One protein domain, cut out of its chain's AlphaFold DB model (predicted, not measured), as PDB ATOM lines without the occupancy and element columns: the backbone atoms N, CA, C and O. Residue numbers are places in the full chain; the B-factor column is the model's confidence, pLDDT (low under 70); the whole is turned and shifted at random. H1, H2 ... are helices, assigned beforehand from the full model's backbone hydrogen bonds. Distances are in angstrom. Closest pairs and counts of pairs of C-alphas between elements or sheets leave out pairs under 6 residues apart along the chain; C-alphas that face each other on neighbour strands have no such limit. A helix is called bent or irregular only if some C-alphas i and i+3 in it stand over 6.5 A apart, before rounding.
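AT A GLANCE: This is residues 181 to 226 of the 322 residues of the protein "Phosphorylated adapter RNA export protein" of Acer yangbiense (UniProt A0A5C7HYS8). A long helix, H2, is bent into a V, and the shorter helix H1 packs on both of its arms, H2a and H2b. The far end of H2b sticks out with residues 221 to 226. The printed part has 46 residues with two named helices, H1 then H2, and no named strand: all helix. It is compact, with a radius of gyration of the C-alphas of 10.3 A and spans of 29 by 20 by 15 A.

IN THESE COORDINATES: Find C-alpha 197 at (37.226, 38.813, -3.861), where H2, residues 197 to 224, begins. By its hydrogen bonds it was assigned as one helix, but it is bent: C-alphas 206 and 209 are 9.4 A apart. Arm H2a, residues 197 to 206, is 14.5 A long; arm H2b, residues 209 to 224, runs 22.4 A to C-alpha 224 at (39.229, 20.364, -18.888). H1, residues 181 to 192, is 15.9 A long.

HOW THE PARTS SIT: Look first at the arms, close but not clearly touching, at a steep tilt of 59 degrees, opposite ways; their closest C-alphas, of Val 204 and Leu 212, are 6.6 A apart. H1 touches H2a with residues 185 to 189 alone, closest at the C-alphas of Val 185 and Val 200, 6.0 A, at a steep tilt of 62 degrees, opposite ways. H2b touches H1 with residues 209 to 216 alone, closest at the C-alphas of Ile 181 and Ile 209, 7.2 A, at a shallow tilt of 18 degrees, the same way. In H1, H2a and H2b every O i to N i+4 pair is within hydrogen-bond range.

THE WHOLE: The C-alphas of Gly 205 and Gly 226, the two farthest apart, are 30.0 A apart. The link from H1 to H2 is tight, the printed part has no cut, and no printed residue is under 70 in pLDDT.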
ATOM      1  N   ILE A 181      37.265  46.092 -14.568       93.25
ATOM      2  CA  ILE A 181      38.012  45.482 -13.446       93.25
ATOM      3  C   ILE A 181      37.040  44.793 -12.491       93.25
ATOM      4  O   ILE A 181      37.162  43.601 -12.238       93.25
ATOM      5  N   ASN A 182      36.039  45.521 -11.991       94.62
ATOM      6  CA  ASN A 182      35.084  44.977 -11.023       94.62
ATOM      7  C   ASN A 182      34.319  43.780 -11.601       94.62
ATOM      8  O   ASN A 182      34.138  42.759 -10.939       94.62
ATOM      9  N   ARG A 183      33.916  43.867 -12.869       94.94
ATOM     10  CA  ARG A 183      33.214  42.782 -13.554       94.94
ATOM     11  C   ARG A 183      34.132  41.594 -13.846       94.94
ATOM     12  O   ARG A 183      33.726  40.463 -13.578       94.94
ATOM     13  N   PHE A 184      35.368  41.829 -14.280       95.25
ATOM     14  CA  PHE A 184      36.384  40.789 -14.430       95.25
ATOM     15  C   PHE A 184      36.675  40.079 -13.106       95.25
ATOM     16  O   PHE A 184      36.719  38.849 -13.063       95.25
ATOM     17  N   VAL A 185      36.833  40.829 -12.015       95.94
ATOM     18  CA  VAL A 185      37.089  40.277 -10.682       95.94
ATOM     19  C   VAL A 185      35.914  39.413 -10.232       95.94
ATOM     20  O   VAL A 185      36.128  38.271  -9.829       95.94
ATOM     21  N   LEU A 186      34.675  39.893 -10.361       94.94
ATOM     22  CA  LEU A 186      33.479  39.116 -10.013       94.94
ATOM     23  C   LEU A 186      33.342  37.842 -10.859       94.94
ATOM     24  O   LEU A 186      33.031  36.773 -10.325       94.94
ATOM     25  N   ASP A 187      33.597  37.925 -12.165       94.94
ATOM     26  CA  ASP A 187      33.586  36.761 -13.055       94.94
ATOM     27  C   ASP A 187      34.680  35.755 -12.685       94.94
ATOM     28  O   ASP A 187      34.423  34.549 -12.614       94.94
ATOM     29  N   THR A 188      35.875  36.241 -12.366       94.56
ATOM     30  CA  THR A 188      37.014  35.415 -11.959       94.56
ATOM     31  C   THR A 188      36.763  34.743 -10.610       94.56
ATOM     32  O   THR A 188      36.964  33.534 -10.489       94.56
ATOM     33  N   CYS A 189      36.206  35.460  -9.627       94.25
ATOM     34  CA  CYS A 189      35.795  34.884  -8.343       94.25
ATOM     35  C   CYS A 189      34.786  33.746  -8.539       94.25
ATOM     36  O   CYS A 189      34.922  32.663  -7.963       94.25
ATOM     37  N   ARG A 190      33.790  33.945  -9.416       93.44
ATOM     38  CA  ARG A 190      32.787  32.917  -9.735       93.44
ATOM     39  C   ARG A 190      33.375  31.690 -10.431       93.44
ATOM     40  O   ARG A 190      32.902  30.581 -10.149       93.44
ATOM     41  N   ARG A 191      34.350  31.869 -11.329       91.19
ATOM     42  CA  ARG A 191      35.031  30.783 -12.064       91.19
ATOM     43  C   ARG A 191      35.943  29.978 -11.145       91.19
ATOM     44  O   ARG A 191      35.740  28.778 -10.999       91.19
ATOM     45  N   LEU A 192      36.845  30.658 -10.439       90.75
ATOM     46  CA  LEU A 192      37.820  30.036  -9.536       90.75
ATOM     47  C   LEU A 192      37.209  29.559  -8.207       90.75
ATOM     48  O   LEU A 192      37.874  28.868  -7.438       90.75
ATOM     49  N   LYS A 193      35.936  29.897  -7.946       90.38
ATOM     50  CA  LYS A 193      35.236  29.671  -6.667       90.38
ATOM     51  C   LYS A 193      35.936  30.340  -5.483       90.38
ATOM     52  O   LYS A 193      35.818  29.877  -4.350       90.38
ATOM     53  N   GLU A 194      36.597  31.460  -5.755       90.94
ATOM     54  CA  GLU A 194      37.231  32.287  -4.742       90.94
ATOM     55  C   GLU A 194      36.155  33.068  -3.983       90.94
ATOM     56  O   GLU A 194      35.342  33.777  -4.578       90.94
ATOM     57  N   LYS A 195      36.126  32.901  -2.659       89.19
ATOM     58  CA  LYS A 195      35.174  33.611  -1.791       89.19
ATOM     59  C   LYS A 195      35.681  34.995  -1.428       89.19
ATOM     60  O   LYS A 195      34.892  35.897  -1.170       89.19
ATOM     61  N   LYS A 196      37.000  35.141  -1.374       93.44
ATOM     62  CA  LYS A 196      37.684  36.355  -0.969       93.44
ATOM     63  C   LYS A 196      38.012  37.162  -2.213       93.44
ATOM     64  O   LYS A 196      39.111  37.061  -2.748       93.44
ATOM     65  N   SER A 197      37.052  37.964  -2.672       94.50
ATOM     66  CA  SER A 197      37.226  38.813  -3.861       94.50
ATOM     67  C   SER A 197      38.465  39.703  -3.776       94.50
ATOM     68  O   SER A 197      39.118  39.929  -4.793       94.50
ATOM     69  N   TYR A 198      38.850  40.120  -2.565       95.88
ATOM     70  CA  TYR A 198      40.072  40.884  -2.321       95.88
ATOM     71  C   TYR A 198      41.335  40.175  -2.834       95.88
ATOM     72  O   TYR A 198      42.218  40.845  -3.351       95.88
ATOM     73  N   MET A 199      41.409  38.838  -2.794       95.88
ATOM     74  CA  MET A 199      42.561  38.096  -3.325       95.88
ATOM     75  C   MET A 199      42.701  38.281  -4.837       95.88
ATOM     76  O   MET A 199      43.808  38.409  -5.357       95.88
ATOM     77  N   VAL A 200      41.570  38.317  -5.546       96.19
ATOM     78  CA  VAL A 200      41.546  38.550  -6.992       96.19
ATOM     79  C   VAL A 200      41.864  40.015  -7.292       96.19
ATOM     80  O   VAL A 200      42.638  40.272  -8.206       96.19
ATOM     81  N   TYR A 201      41.357  40.966  -6.498       97.69
ATOM     82  CA  TYR A 201      41.747  42.377  -6.613       97.69
ATOM     83  C   TYR A 201      43.251  42.583  -6.412       97.69
ATOM     84  O   TYR A 201      43.882  43.244  -7.232       97.69
ATOM     85  N   THR A 202      43.847  41.974  -5.382       97.56
ATOM     86  CA  THR A 202      45.297  42.027  -5.150       97.56
ATOM     87  C   THR A 202      46.060  41.446  -6.337       97.56
ATOM     88  O   THR A 202      47.002  42.065  -6.823       97.56
ATOM     89  N   ALA A 203      45.626  40.299  -6.869       97.31
ATOM     90  CA  ALA A 203      46.255  39.700  -8.042       97.31
ATOM     91  C   ALA A 203      46.157  40.597  -9.289       97.31
ATOM     92  O   ALA A 203      47.138  40.722 -10.015       97.31
ATOM     93  N   VAL A 204      45.015  41.260  -9.520       97.00
ATOM     94  CA  VAL A 204      44.872  42.256 -10.598       97.00
ATOM     95  C   VAL A 204      45.805  43.446 -10.371       97.00
ATOM     96  O   VAL A 204      46.420  43.899 -11.329       97.00
ATOM     97  N   GLY A 205      45.950  43.928  -9.135       96.62
ATOM     98  CA  GLY A 205      46.860  45.030  -8.808       96.62
ATOM     99  C   GLY A 205      48.333  44.695  -9.055       96.62
ATOM    100  O   GLY A 205      49.085  45.552  -9.502       96.62
ATOM    101  N   CYS A 206      48.743  43.445  -8.819       97.75
ATOM    102  CA  CYS A 206      50.125  43.011  -9.033       97.75
ATOM    103  C   CYS A 206      50.425  42.587 -10.481       97.75
ATOM    104  O   CYS A 206      51.517  42.848 -10.975       97.75
ATOM    105  N   LEU A 207      49.498  41.887 -11.144       96.56
ATOM    106  CA  LEU A 207      49.728  41.256 -12.455       96.56
ATOM    107  C   LEU A 207      49.067  42.006 -13.619       96.56
ATOM    108  O   LEU A 207      49.472  41.849 -14.770       96.56
ATOM    109  N   GLY A 208      48.021  42.783 -13.343       96.19
ATOM    110  CA  GLY A 208      47.127  43.346 -14.350       96.19
ATOM    111  C   GLY A 208      46.070  42.353 -14.854       96.19
ATOM    112  O   GLY A 208      46.185  41.132 -14.720       96.19
ATOM    113  N   ILE A 209      45.012  42.892 -15.472       95.25
ATOM    114  CA  ILE A 209      43.868  42.109 -15.978       95.25
ATOM    115  C   ILE A 209      44.304  41.122 -17.069       95.25
ATOM    116  O   ILE A 209      43.854  39.980 -17.068       95.25
ATOM    117  N   SER A 210      45.178  41.541 -17.991       94.88
ATOM    118  CA  SER A 210      45.583  40.727 -19.147       94.88
ATOM    119  C   SER A 210      46.296  39.443 -18.727       94.88
ATOM    120  O   SER A 210      45.867  38.354 -19.102       94.88
ATOM    121  N   ALA A 211      47.324  39.559 -17.880       96.81
ATOM    122  CA  ALA A 211      48.083  38.408 -17.402       96.81
ATOM    123  C   ALA A 211      47.206  37.469 -16.563       96.81
ATOM    124  O   ALA A 211      47.211  36.257 -16.772       96.81
ATOM    125  N   LEU A 212      46.389  38.020 -15.656       96.12
ATOM    126  CA  LEU A 212      45.490  37.202 -14.846       96.12
ATOM    127  C   LEU A 212      44.410  36.517 -15.698       96.12
ATOM    128  O   LEU A 212      44.074  35.363 -15.449       96.12
ATOM    129  N   SER A 213      43.893  37.186 -16.730       95.75
ATOM    130  CA  SER A 213      42.957  36.594 -17.691       95.75
ATOM    131  C   SER A 213      43.555  35.360 -18.371       95.75
ATOM    132  O   SER A 213      42.866  34.347 -18.503       95.75
ATOM    133  N   ASP A 214      44.816  35.426 -18.795       96.38
ATOM    134  CA  ASP A 214      45.479  34.305 -19.463       96.38
ATOM    135  C   ASP A 214      45.731  33.138 -18.504       96.38
ATOM    136  O   ASP A 214      45.379  32.005 -18.834       96.38
ATOM    137  N   LEU A 215      46.155  33.412 -17.265       95.38
ATOM    138  CA  LEU A 215      46.247  32.390 -16.216       95.38
ATOM    139  C   LEU A 215      44.901  31.692 -15.972       95.38
ATOM    140  O   LEU A 215      44.837  30.472 -15.841       95.38
ATOM    141  N   VAL A 216      43.796  32.441 -15.943       94.50
ATOM    142  CA  VAL A 216      42.461  31.855 -15.758       94.50
ATOM    143  C   VAL A 216      42.065  30.973 -16.955       94.50
ATOM    144  O   VAL A 216      41.419  29.944 -16.759       94.50
ATOM    145  N   LYS A 217      42.458  31.318 -18.191       94.56
ATOM    146  CA  LYS A 217      42.247  30.444 -19.364       94.56
ATOM    147  C   LYS A 217      43.051  29.147 -19.253       94.56
ATOM    148  O   LYS A 217      42.526  28.085 -19.578       94.56
ATOM    149  N   GLU A 218      44.292  29.217 -18.780       96.00
ATOM    150  CA  GLU A 218      45.125  28.030 -18.551       96.00
ATOM    151  C   GLU A 218      44.546  27.129 -17.456       96.00
ATOM    152  O   GLU A 218      44.499  25.912 -17.622       96.00
ATOM    153  N   VAL A 219      44.036  27.710 -16.364       94.19
ATOM    154  CA  VAL A 219      43.348  26.958 -15.303       94.19
ATOM    155  C   VAL A 219      42.139  26.202 -15.859       94.19
ATOM    156  O   VAL A 219      41.971  25.021 -15.550       94.19
ATOM    157  N   ASP A 220      41.337  26.838 -16.715       92.38
ATOM    158  CA  ASP A 220      40.205  26.178 -17.375       92.38
ATOM    159  C   ASP A 220      40.666  25.045 -18.303       92.38
ATOM    160  O   ASP A 220      40.070  23.965 -18.299       92.38
ATOM    161  N   ALA A 221      41.749  25.253 -19.060       95.19
ATOM    162  CA  ALA A 221      42.334  24.218 -19.908       95.19
ATOM    163  C   ALA A 221      42.808  23.017 -19.071       95.19
ATOM    164  O   ALA A 221      42.424  21.882 -19.350       95.19
ATOM    165  N   ILE A 222      43.546  23.253 -17.984       93.56
ATOM    166  CA  ILE A 222      43.999  22.205 -17.057       93.56
ATOM    167  C   ILE A 222      42.807  21.460 -16.458       93.56
ATOM    168  O   ILE A 222      42.813  20.230 -16.399       93.56
ATOM    169  N   GLN A 223      41.767  22.178 -16.034       91.81
ATOM    170  CA  GLN A 223      40.566  21.565 -15.480       91.81
ATOM    171  C   GLN A 223      39.834  20.708 -16.522       91.81
ATOM    172  O   GLN A 223      39.360  19.624 -16.186       91.81
ATOM    173  N   SER A 224      39.789  21.150 -17.783       93.44
ATOM    174  CA  SER A 224      39.229  20.364 -18.888       93.44
ATOM    175  C   SER A 224      40.040  19.098 -19.192       93.44
ATOM    176  O   SER A 224      39.462  18.077 -19.556       93.44
ATOM    177  N   CYS A 225      41.352  19.124 -18.938       95.62
ATOM    178  CA  CYS A 225      42.260  17.982 -19.067       95.62
ATOM    179  C   CYS A 225      42.272  17.045 -17.841       95.62
ATOM    180  O   CYS A 225      43.131  16.171 -17.754       95.62
ATOM    181  N   GLY A 226      41.352  17.209 -16.884       91.31
ATOM    182  CA  GLY A 226      41.256  16.359 -15.690       91.31
ATOM    183  C   GLY A 226      41.803  16.985 -14.404       91.31
ATOM    184  O   GLY A 226      41.702  16.375 -13.345       91.31
TER     185      GLY A 226